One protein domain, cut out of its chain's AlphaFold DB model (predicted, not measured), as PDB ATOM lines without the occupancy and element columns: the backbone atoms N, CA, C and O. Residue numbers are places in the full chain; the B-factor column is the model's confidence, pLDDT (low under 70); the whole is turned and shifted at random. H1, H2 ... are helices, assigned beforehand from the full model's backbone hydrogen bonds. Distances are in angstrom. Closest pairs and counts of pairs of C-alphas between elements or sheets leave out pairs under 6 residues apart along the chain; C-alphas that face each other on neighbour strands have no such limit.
ATOM      1  N   ALA A  30      15.265 -35.791   8.968       84.31
ATOM      2  CA  ALA A  30      15.603 -35.869   7.550       84.31
ATOM      3  C   ALA A  30      16.476 -34.695   7.059       84.31
ATOM      4  O   ALA A  30      17.413 -34.900   6.287       84.31
ATOM      5  N   THR A  31      16.205 -33.472   7.518       86.25
ATOM      6  CA  THR A  31      16.981 -32.272   7.170       86.25
ATOM      7  C   THR A  31      18.370 -32.322   7.801       86.25
ATOM      8  O   THR A  31      19.358 -31.995   7.142       86.25
ATOM      9  N   ALA A  32      18.471 -32.782   9.051       87.94
ATOM     10  CA  ALA A  32      19.757 -32.964   9.723       87.94
ATOM     11  C   ALA A  32      20.638 -33.994   8.991       87.94
ATOM     12  O   ALA A  32      21.810 -33.722   8.711       87.94
ATOM     13  N   ASP A  33      20.062 -35.132   8.596       91.75
ATOM     14  CA  ASP A  33      20.768 -36.148   7.812       91.75
ATOM     15  C   ASP A  33      21.213 -35.617   6.444       91.75
ATOM     16  O   ASP A  33      22.337 -35.881   6.009       91.75
ATOM     17  N   ALA A  34      20.369 -34.824   5.777       91.62
ATOM     18  CA  ALA A  34      20.706 -34.215   4.494       91.62
ATOM     19  C   ALA A  34      21.885 -33.231   4.611       91.62
ATOM     20  O   ALA A  34      22.795 -33.255   3.778       91.62
ATOM     21  N   ILE A  35      21.935 -32.432   5.684       91.25
ATOM     22  CA  ILE A  35      23.069 -31.538   5.973       91.25
ATOM     23  C   ILE A  35      24.357 -32.348   6.188       91.25
ATOM     24  O   ILE A  35      25.396 -32.017   5.613       91.25
ATOM     25  N   LEU A  36      24.305 -33.442   6.956       93.81
ATOM     26  CA  LEU A  36      25.473 -34.300   7.190       93.81
ATOM     27  C   LEU A  36      25.962 -34.994   5.910       93.81
ATOM     28  O   LEU A  36      27.169 -35.161   5.705       93.81
ATOM     29  N   GLN A  37      25.048 -35.408   5.030       92.94
ATOM     30  CA  GLN A  37      25.410 -35.972   3.728       92.94
ATOM     31  C   GLN A  37      26.085 -34.931   2.832       92.94
ATOM     32  O   GLN A  37      27.092 -35.240   2.181       92.94
ATOM     33  N   LEU A  38      25.567 -33.703   2.830       92.75
ATOM     34  CA  LEU A  38      26.133 -32.589   2.082       92.75
ATOM     35  C   LEU A  38      27.544 -32.234   2.571       92.75
ATOM     36  O   LEU A  38      28.454 -32.116   1.747       92.75
ATOM     37  N   ASP A  39      27.761 -32.160   3.885       93.25
ATOM     38  CA  ASP A  39      29.086 -31.919   4.472       93.25
ATOM     39  C   ASP A  39      30.102 -32.983   4.027       93.25
ATOM     40  O   ASP A  39      31.160 -32.667   3.476       93.25
ATOM     41  N   ARG A  40      29.741 -34.269   4.123       94.50
ATOM     42  CA  ARG A  40      30.606 -35.368   3.658       94.50
ATOM     43  C   ARG A  40      30.932 -35.266   2.170       94.50
ATOM     44  O   ARG A  40      32.048 -35.601   1.762       94.50
ATOM     45  N   LYS A  41      29.973 -34.839   1.346       93.00
ATOM     46  CA  LYS A  41      30.159 -34.652  -0.099       93.00
ATOM     47  C   LYS A  41      31.148 -33.520  -0.380       93.00
ATOM     48  O   LYS A  41      32.056 -33.706  -1.192       93.00
ATOM     49  N   ILE A  42      31.025 -32.401   0.332       93.00
ATOM     50  CA  ILE A  42      31.949 -31.262   0.242       93.00
ATOM     51  C   ILE A  42      33.347 -31.664   0.731       93.00
ATOM     52  O   ILE A  42      34.328 -31.451   0.020       93.00
ATOM     53  N   ALA A  43      33.455 -32.322   1.885       93.69
ATOM     54  CA  ALA A  43      34.734 -32.765   2.438       93.69
ATOM     55  C   ALA A  43      35.485 -33.705   1.479       93.69
ATOM     56  O   ALA A  43      36.674 -33.516   1.216       93.69
ATOM     57  N   ARG A  44      34.785 -34.682   0.885       93.19
ATOM     58  CA  ARG A  44      35.376 -35.587  -0.119       93.19
ATOM     59  C   ARG A  44      35.846 -34.842  -1.365       93.19
ATOM     60  O   ARG A  44      36.882 -35.188  -1.931       93.19
ATOM     61  N   ALA A  45      35.112 -33.827  -1.800       92.44
ATOM     62  CA  ALA A  45      35.495 -33.011  -2.946       92.44
ATOM     63  C   ALA A  45      36.782 -32.229  -2.707       92.44
ATOM     64  O   ALA A  45      37.676 -32.238  -3.551       92.44
ATOM     65  N   ILE A  46      36.883 -31.616  -1.524       93.25
ATOM     66  CA  ILE A  46      38.077 -30.898  -1.079       93.25
ATOM     67  C   ILE A  46      39.268 -31.861  -1.039       93.25
ATOM     68  O   ILE A  46      40.307 -31.574  -1.623       93.25
ATOM     69  N   GLN A  47      39.101 -33.038  -0.429       94.38
ATOM     70  CA  GLN A  47      40.166 -34.045  -0.339       94.38
ATOM     71  C   GLN A  47      40.629 -34.548  -1.712       94.38
ATOM     72  O   GLN A  47      41.819 -34.755  -1.934       94.38
ATOM     73  N   THR A  48      39.695 -34.753  -2.641       94.00
ATOM     74  CA  THR A  48      40.003 -35.289  -3.976       94.00
ATOM     75  C   THR A  48      40.434 -34.217  -4.977       94.00
ATOM     76  O   THR A  48      40.855 -34.571  -6.078       94.00
ATOM     77  N   ASN A  49      40.351 -32.929  -4.616       89.56
ATOM     78  CA  ASN A  49      40.552 -31.785  -5.512       89.56
ATOM     79  C   ASN A  49      39.741 -31.903  -6.816       89.56
ATOM     80  O   ASN A  49      40.214 -31.560  -7.902       89.56
ATOM     81  N   ARG A  50      38.513 -32.422  -6.721       89.94
ATOM     82  CA  ARG A  50      37.592 -32.567  -7.856       89.94
ATOM     83  C   ARG A  50      36.358 -31.700  -7.660       89.94
ATOM     84  O   ARG A  50      35.935 -31.435  -6.538       89.94
ATOM     85  N   GLY A  51      35.766 -31.277  -8.775       89.31
ATOM     86  CA  GLY A  51      34.484 -30.580  -8.757       89.31
ATOM     87  C   GLY A  51      33.365 -31.465  -8.203       89.31
ATOM     88  O   GLY A  51      33.383 -32.685  -8.377       89.31
ATOM     89  N   ILE A  52      32.377 -30.838  -7.562       92.06
ATOM     90  CA  ILE A  52      31.140 -31.490  -7.115       92.06
ATOM     91  C   ILE A  52      29.972 -31.104  -7.992       92.06
ATOM     92  O   ILE A  52      29.822 -29.951  -8.382       92.06
ATOM     93  N   ASN A  53      29.111 -32.082  -8.244       92.00
ATOM     94  CA  ASN A  53      27.801 -31.846  -8.815       92.00
ATOM     95  C   ASN A  53      26.794 -31.717  -7.663       92.00
ATOM     96  O   ASN A  53      26.495 -32.708  -6.989       92.00
ATOM     97  N   LEU A  54      26.356 -30.491  -7.385       91.88
ATOM     98  CA  LEU A  54      25.321 -30.192  -6.397       91.88
ATOM     99  C   LEU A  54      23.955 -30.216  -7.077       91.88
ATOM    100  O   LEU A  54      23.796 -29.640  -8.154       91.88
ATOM    101  N   LYS A  55      22.985 -30.882  -6.450       92.75
ATOM    102  CA  LYS A  55      21.590 -30.848  -6.907       92.75
ATOM    103  C   LYS A  55      20.895 -29.578  -6.411       92.75
ATOM    104  O   LYS A  55      21.428 -28.887  -5.546       92.75
ATOM    105  N   SER A  56      19.701 -29.293  -6.928       91.56
ATOM    106  CA  SER A  56      18.844 -28.197  -6.453       91.56
ATOM    107  C   SER A  56      18.644 -28.244  -4.940       91.56
ATOM    108  O   SER A  56      18.849 -27.243  -4.264       91.56
ATOM    109  N   GLU A  57      18.369 -29.428  -4.399       91.19
ATOM    110  CA  GLU A  57      18.095 -29.606  -2.970       91.19
ATOM    111  C   GLU A  57      19.346 -29.317  -2.121       91.19
ATOM    112  O   GLU A  57      19.262 -28.713  -1.055       91.19
ATOM    113  N   ASP A  58      20.529 -29.685  -2.625       90.75
ATOM    114  CA  ASP A  58      21.803 -29.380  -1.968       90.75
ATOM    115  C   ASP A  58      22.045 -27.856  -1.921       90.75
ATOM    116  O   ASP A  58      22.588 -27.338  -0.944       90.75
ATOM    117  N   LEU A  59      21.654 -27.122  -2.972       90.38
ATOM    118  CA  LEU A  59      21.789 -25.660  -3.039       90.38
ATOM    119  C   LEU A  59      20.831 -24.951  -2.074       90.38
ATOM    120  O   LEU A  59      21.215 -23.954  -1.452       90.38
ATOM    121  N   ASP A  60      19.619 -25.478  -1.908       92.00
ATOM    122  CA  ASP A  60      18.655 -24.966  -0.935       92.00
ATOM    123  C   ASP A  60      19.176 -25.159   0.495       92.00
ATOM    124  O   ASP A  60      19.132 -24.225   1.297       92.00
ATOM    125  N   LEU A  61      19.785 -26.312   0.794       91.50
ATOM    126  CA  LEU A  61      20.441 -26.558   2.083       91.50
ATOM    127  C   LEU A  61      21.622 -25.611   2.327       91.50
ATOM    128  O   LEU A  61      21.755 -25.070   3.423       91.50
ATOM    129  N   LEU A  62      22.454 -25.340   1.316       90.25
ATOM    130  CA  LEU A  62      23.524 -24.339   1.436       90.25
ATOM    131  C   LEU A  62      22.979 -22.934   1.708       90.25
ATOM    132  O   LEU A  62      23.616 -22.143   2.411       90.25
ATOM    133  N   THR A  63      21.815 -22.614   1.149       90.75
ATOM    134  CA  THR A  63      21.133 -21.340   1.384       90.75
ATOM    135  C   THR A  63      20.574 -21.281   2.804       90.75
ATOM    136  O   THR A  63      20.806 -20.291   3.497       90.75
ATOM    137  N   LEU A  64      19.936 -22.359   3.268       89.50
ATOM    138  CA  LEU A  64      19.394 -22.495   4.622       89.50
ATOM    139  C   LEU A  64      20.486 -22.379   5.695       89.50
ATOM    140  O   LEU A  64      20.320 -21.662   6.677       89.50
ATOM    141  N   VAL A  65      21.633 -23.031   5.479       87.50
ATOM    142  CA  VAL A  65      22.805 -22.973   6.371       87.50
ATOM    143  C   VAL A  65      23.525 -21.614   6.286       87.50
ATOM    144  O   VAL A  65      24.386 -21.300   7.105       87.50
ATOM    145  N   GLY A  66      23.179 -20.766   5.311       89.38
ATOM    146  CA  GLY A  66      23.759 -19.432   5.146       89.38
ATOM    147  C   GLY A  66      25.118 -19.415   4.440       89.38
ATOM    148  O   GLY A  66      25.756 -18.363   4.361       89.38
ATOM    149  N   ALA A  67      25.560 -20.535   3.860       88.75
ATOM    150  CA  ALA A  67      26.831 -20.618   3.140       88.75
ATOM    151  C   ALA A  67      26.882 -19.643   1.948       88.75
ATOM    152  O   ALA A  67      27.899 -18.991   1.707       88.75
ATOM    153  N   VAL A  68      25.760 -19.470   1.242       88.81
ATOM    154  CA  VAL A  68      25.647 -18.517   0.120       88.81
ATOM    155  C   VAL A  68      25.865 -17.072   0.583       88.81
ATOM    156  O   VAL A  68      26.521 -16.290  -0.110       88.81
ATOM    157  N   LYS A  69      25.376 -16.722   1.779       91.44
ATOM    158  CA  LYS A  69      25.560 -15.391   2.368       91.44
ATOM    159  C   LYS A  69      27.037 -15.121   2.665       91.44
ATOM    160  O   LYS A  69      27.551 -14.087   2.244       91.44
ATOM    161  N   LEU A  70      27.727 -16.079   3.288       91.00
ATOM    162  CA  LEU A  70      29.160 -15.974   3.595       91.00
ATOM    163  C   LEU A  70      30.009 -15.783   2.327       91.00
ATOM    164  O   LEU A  70      30.911 -14.945   2.293       91.00
ATOM    165  N   ILE A  71      29.684 -16.499   1.244       91.00
ATOM    166  CA  ILE A  71      30.355 -16.325  -0.055       91.00
ATOM    167  C   ILE A  71      30.121 -14.911  -0.612       91.00
ATOM    168  O   ILE A  71      31.045 -14.284  -1.141       91.00
ATOM    169  N   GLY A  72      28.898 -14.387  -0.495       89.12
ATOM    170  CA  GLY A  72      28.554 -13.031  -0.929       89.12
ATOM    171  C   GLY A  72      29.300 -11.938  -0.157       89.12
ATOM    172  O   GLY A  72      29.766 -10.959  -0.756       89.12
ATOM    173  N   GLU A  73      29.466 -12.120   1.151       91.88
ATOM    174  CA  GLU A  73      30.237 -11.221   2.015       91.88
ATOM    175  C   GLU A  73      31.720 -11.213   1.624       91.88
ATOM    176  O   GLU A  73      32.261 -10.144   1.319       91.88
ATOM    177  N   ALA A  74      32.336 -12.391   1.486       89.81
ATOM    178  CA  ALA A  74      33.726 -12.521   1.043       89.81
ATOM    179  C   ALA A  74      33.954 -11.901  -0.349       89.81
ATOM    180  O   ALA A  74      34.926 -11.177  -0.581       89.81
ATOM    181  N   ARG A  75      33.022 -12.109  -1.293       92.69
ATOM    182  CA  ARG A  75      33.076 -11.461  -2.615       92.69
ATOM    183  C   ARG A  75      33.064  -9.940  -2.489       92.69
ATOM    184  O   ARG A  75      33.816  -9.256  -3.186       92.69
ATOM    185  N   SER A  76      32.188  -9.413  -1.643       90.06
ATOM    186  CA  SER A  76      32.044  -7.972  -1.440       90.06
ATOM    187  C   SER A  76      33.310  -7.366  -0.840       90.06
ATOM    188  O   SER A  76      33.737  -6.295  -1.271       90.06
ATOM    189  N   GLU A  77      33.945  -8.063   0.097       91.06
ATOM    190  CA  GLU A  77      35.223  -7.666   0.686       91.06
ATOM    191  C   GLU A  77      36.347  -7.609  -0.357       91.06
ATOM    192  O   GLU A  77      36.987  -6.566  -0.516       91.06
ATOM    193  N   ILE A  78      36.497  -8.656  -1.175       90.69
ATOM    194  CA  ILE A  78      37.483  -8.689  -2.268       90.69
ATOM    195  C   ILE A  78      37.255  -7.534  -3.259       90.69
ATOM    196  O   ILE A  78      38.202  -6.932  -3.773       90.69
ATOM    197  N   LEU A  79      35.998  -7.205  -3.565       90.56
ATOM    198  CA  LEU A  79      35.679  -6.090  -4.461       90.56
ATOM    199  C   LEU A  79      36.011  -4.729  -3.838       90.56
ATOM    200  O   LEU A  79      36.519  -3.854  -4.549       90.56
ATOM    201  N   LYS A  80      35.770  -4.556  -2.532       90.94
ATOM    202  CA  LYS A  80      36.163  -3.351  -1.786       90.94
ATOM    203  C   LYS A  80      37.678  -3.177  -1.798       90.94
ATOM    204  O   LYS A  80      38.152  -2.098  -2.152       90.94
ATOM    205  N   GLU A  81      38.432  -4.234  -1.510       86.88
ATOM    206  CA  GLU A  81      39.897  -4.213  -1.559       86.88
ATOM    207  C   GLU A  81      40.396  -3.828  -2.961       86.88
ATOM    208  O   GLU A  81      41.161  -2.874  -3.124       86.88
ATOM    209  N   LYS A  82      39.871  -4.471  -4.013       84.19
ATOM    210  CA  LYS A  82      40.214  -4.133  -5.407       84.19
ATOM    211  C   LYS A  82      39.886  -2.680  -5.762       84.19
ATOM    212  O   LYS A  82      40.626  -2.050  -6.523       84.19
ATOM    213  N   ALA A  83      38.787  -2.130  -5.249       81.25
ATOM    214  CA  ALA A  83      38.438  -0.725  -5.444       81.25
ATOM    215  C   ALA A  83      39.421   0.216  -4.726       81.25
ATOM    216  O   ALA A  83      39.908   1.163  -5.344       81.25
ATOM    217  N   GLN A  84      39.792  -0.087  -3.480       79.50
ATOM    218  CA  GLN A  84      40.799   0.674  -2.733       79.50
ATOM    219  C   GLN A  84      42.169   0.635  -3.416       79.50
ATOM    220  O   GLN A  84      42.827   1.670  -3.538       79.50
ATOM    221  N   CYS A  85      42.586  -0.521  -3.940       75.38
ATOM    222  CA  CYS A  85      43.821  -0.637  -4.712       75.38
ATOM    223  C   CYS A  85      43.809   0.252  -5.964       75.38
ATOM    224  O   CYS A  85      44.834   0.848  -6.294       75.38
ATOM    225  N   ARG A  86      42.670   0.369  -6.662       70.50
ATOM    226  CA  ARG A  86      42.535   1.291  -7.806       70.50
ATOM    227  C   ARG A  86      42.641   2.747  -7.362       70.50
ATOM    228  O   ARG A  86      43.406   3.495  -7.962       70.50
ATOM    229  N   HIS A  87      41.953   3.114  -6.284       69.50
ATOM    230  CA  HIS A  87      41.983   4.477  -5.756       69.50
ATOM    231  C   HIS A  87      43.388   4.903  -5.287       69.50
ATOM    232  O   HIS A  87      43.850   5.997  -5.610       69.50
ATOM    233  N   ARG A  88      44.128   4.011  -4.614       65.62
ATOM    234  CA  ARG A  88      45.525   4.262  -4.212       65.62
ATOM    235  C   ARG A  88      46.472   4.405  -5.408       65.62
ATOM    236  O   ARG A  88      47.376   5.232  -5.387       65.62
ATOM    237  N   LYS A  89      46.267   3.632  -6.479       60.91
ATOM    238  CA  LYS A  89      47.056   3.789  -7.714       60.91
ATOM    239  C   LYS A  89      46.804   5.142  -8.379       60.91
ATOM    240  O   LYS A  89      47.752   5.760  -8.853       60.91
ATOM    241  N   THR A  90      45.563   5.633  -8.370       57.34
ATOM    242  CA  THR A  90      45.245   6.971  -8.892       57.34
ATOM    243  C   THR A  90      45.786   8.101  -8.012       57.34
ATOM    244  O   THR A  90      46.231   9.108  -8.552       57.34
ATOM    245  N   SER A  91      45.832   7.937  -6.683       52.22
ATOM    246  CA  SER A  91      46.395   8.960  -5.788       52.22
ATOM    247  C   SER A  91      47.920   9.068  -5.895       52.22
ATOM    248  O   SER A  91      48.461  10.164  -5.812       52.22
ATOM    249  N   ILE A  92      48.624   7.955  -6.139       51.12
ATOM    250  CA  ILE A  92      50.079   7.967  -6.380       51.12
ATOM    251  C   ILE A  92      50.407   8.582  -7.749       51.12
ATOM    252  O   ILE A  92      51.393   9.303  -7.874       51.12
ATOM    253  N   ALA A  93      49.562   8.377  -8.764       49.66
ATOM    254  CA  ALA A  93      49.754   9.008 -10.072       49.66
ATOM    255  C   ALA A  93      49.646  10.547 -10.017       49.66
ATOM    256  O   ALA A  93      50.316  11.220 -10.795       49.66
ATOM    257  N   ALA A  94      48.867  11.102  -9.082       46.06
ATOM    258  CA  ALA A  94      48.788  12.548  -8.851       46.06
ATOM    259  C   ALA A  94      49.955  13.101  -8.003       46.06
ATOM    260  O   ALA A  94      50.224  14.298  -8.045       46.06
ATOM    261  N   ALA A  95      50.659  12.245  -7.252       44.94
ATOM    262  CA  ALA A  95      51.765  12.640  -6.374       44.94
ATOM    263  C   ALA A  95      53.147  12.609  -7.051       44.94
ATOM    264  O   ALA A  95      54.102  13.144  -6.497       44.94
TER     265      ALA A  95
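This is residues 30 to 95 of the 137 residues of an uncharacterized protein of Sphingomonas carotinifaciens (UniProt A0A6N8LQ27). One long helix, H3, makes an arm whose residues 69 to 95 stick out from a small body, in which H1 and the short helix H2 cross nearly at right angles. The link of residues 49 to 55 folds back from the end of H1 to H2, and H2 leads through a tight turn into the base of the arm. The printed part has 66 residues with three named helices, in the order H1, H2, H3, and no named strand; its class is all helix. The whole is extended, with a radius of gyration of the C-alphas of 18.6 A and spans of 61 by 26 by 15 A, the arm making the length.

H3, residues 67 to 95, stands free over residues 69 to 95. H2, residues 56 to 64, is close to H3 but not clearly touching it; their closest C-alphas, those of Leu 62 and Val 68, are 6.3 A apart. H2 and H3 run the same way at a steep tilt of 69.6 degrees, only just short of about perpendicular. H1, residues 30 to 48, is close to H2 but not clearly touching it, the closest C-alphas being those of Leu 38 and Asp 58, 6.7 A apart. The lines of H1 and H2 are about perpendicular, at 80 degrees. H1 and H3 are apart. In H1, H2 and H3, every O i to N i+4 pair is within hydrogen-bond range.

H3 measures 42.6 A from C-alpha 67 at (26.831, -20.618, 3.140) to C-alpha 95 at (51.765, 12.640, -6.374). H2 measures 12.5 A. H1 measures 27.0 A and begins with C-alpha 30 at (15.603, -35.869, 7.550).

The C-alphas of Ala 30 and Ala 95, the two farthest apart, are 62.1 A apart. Without residues 69 to 95, the body of 39 residues spans 26 by 18 by 16 A. The link from H1 to H2 is short, that from H2 to H3 is tight, and the printed part has no cut. Mean pLDDT of the printed part is 85.2; residues 87 to 95 are under 70.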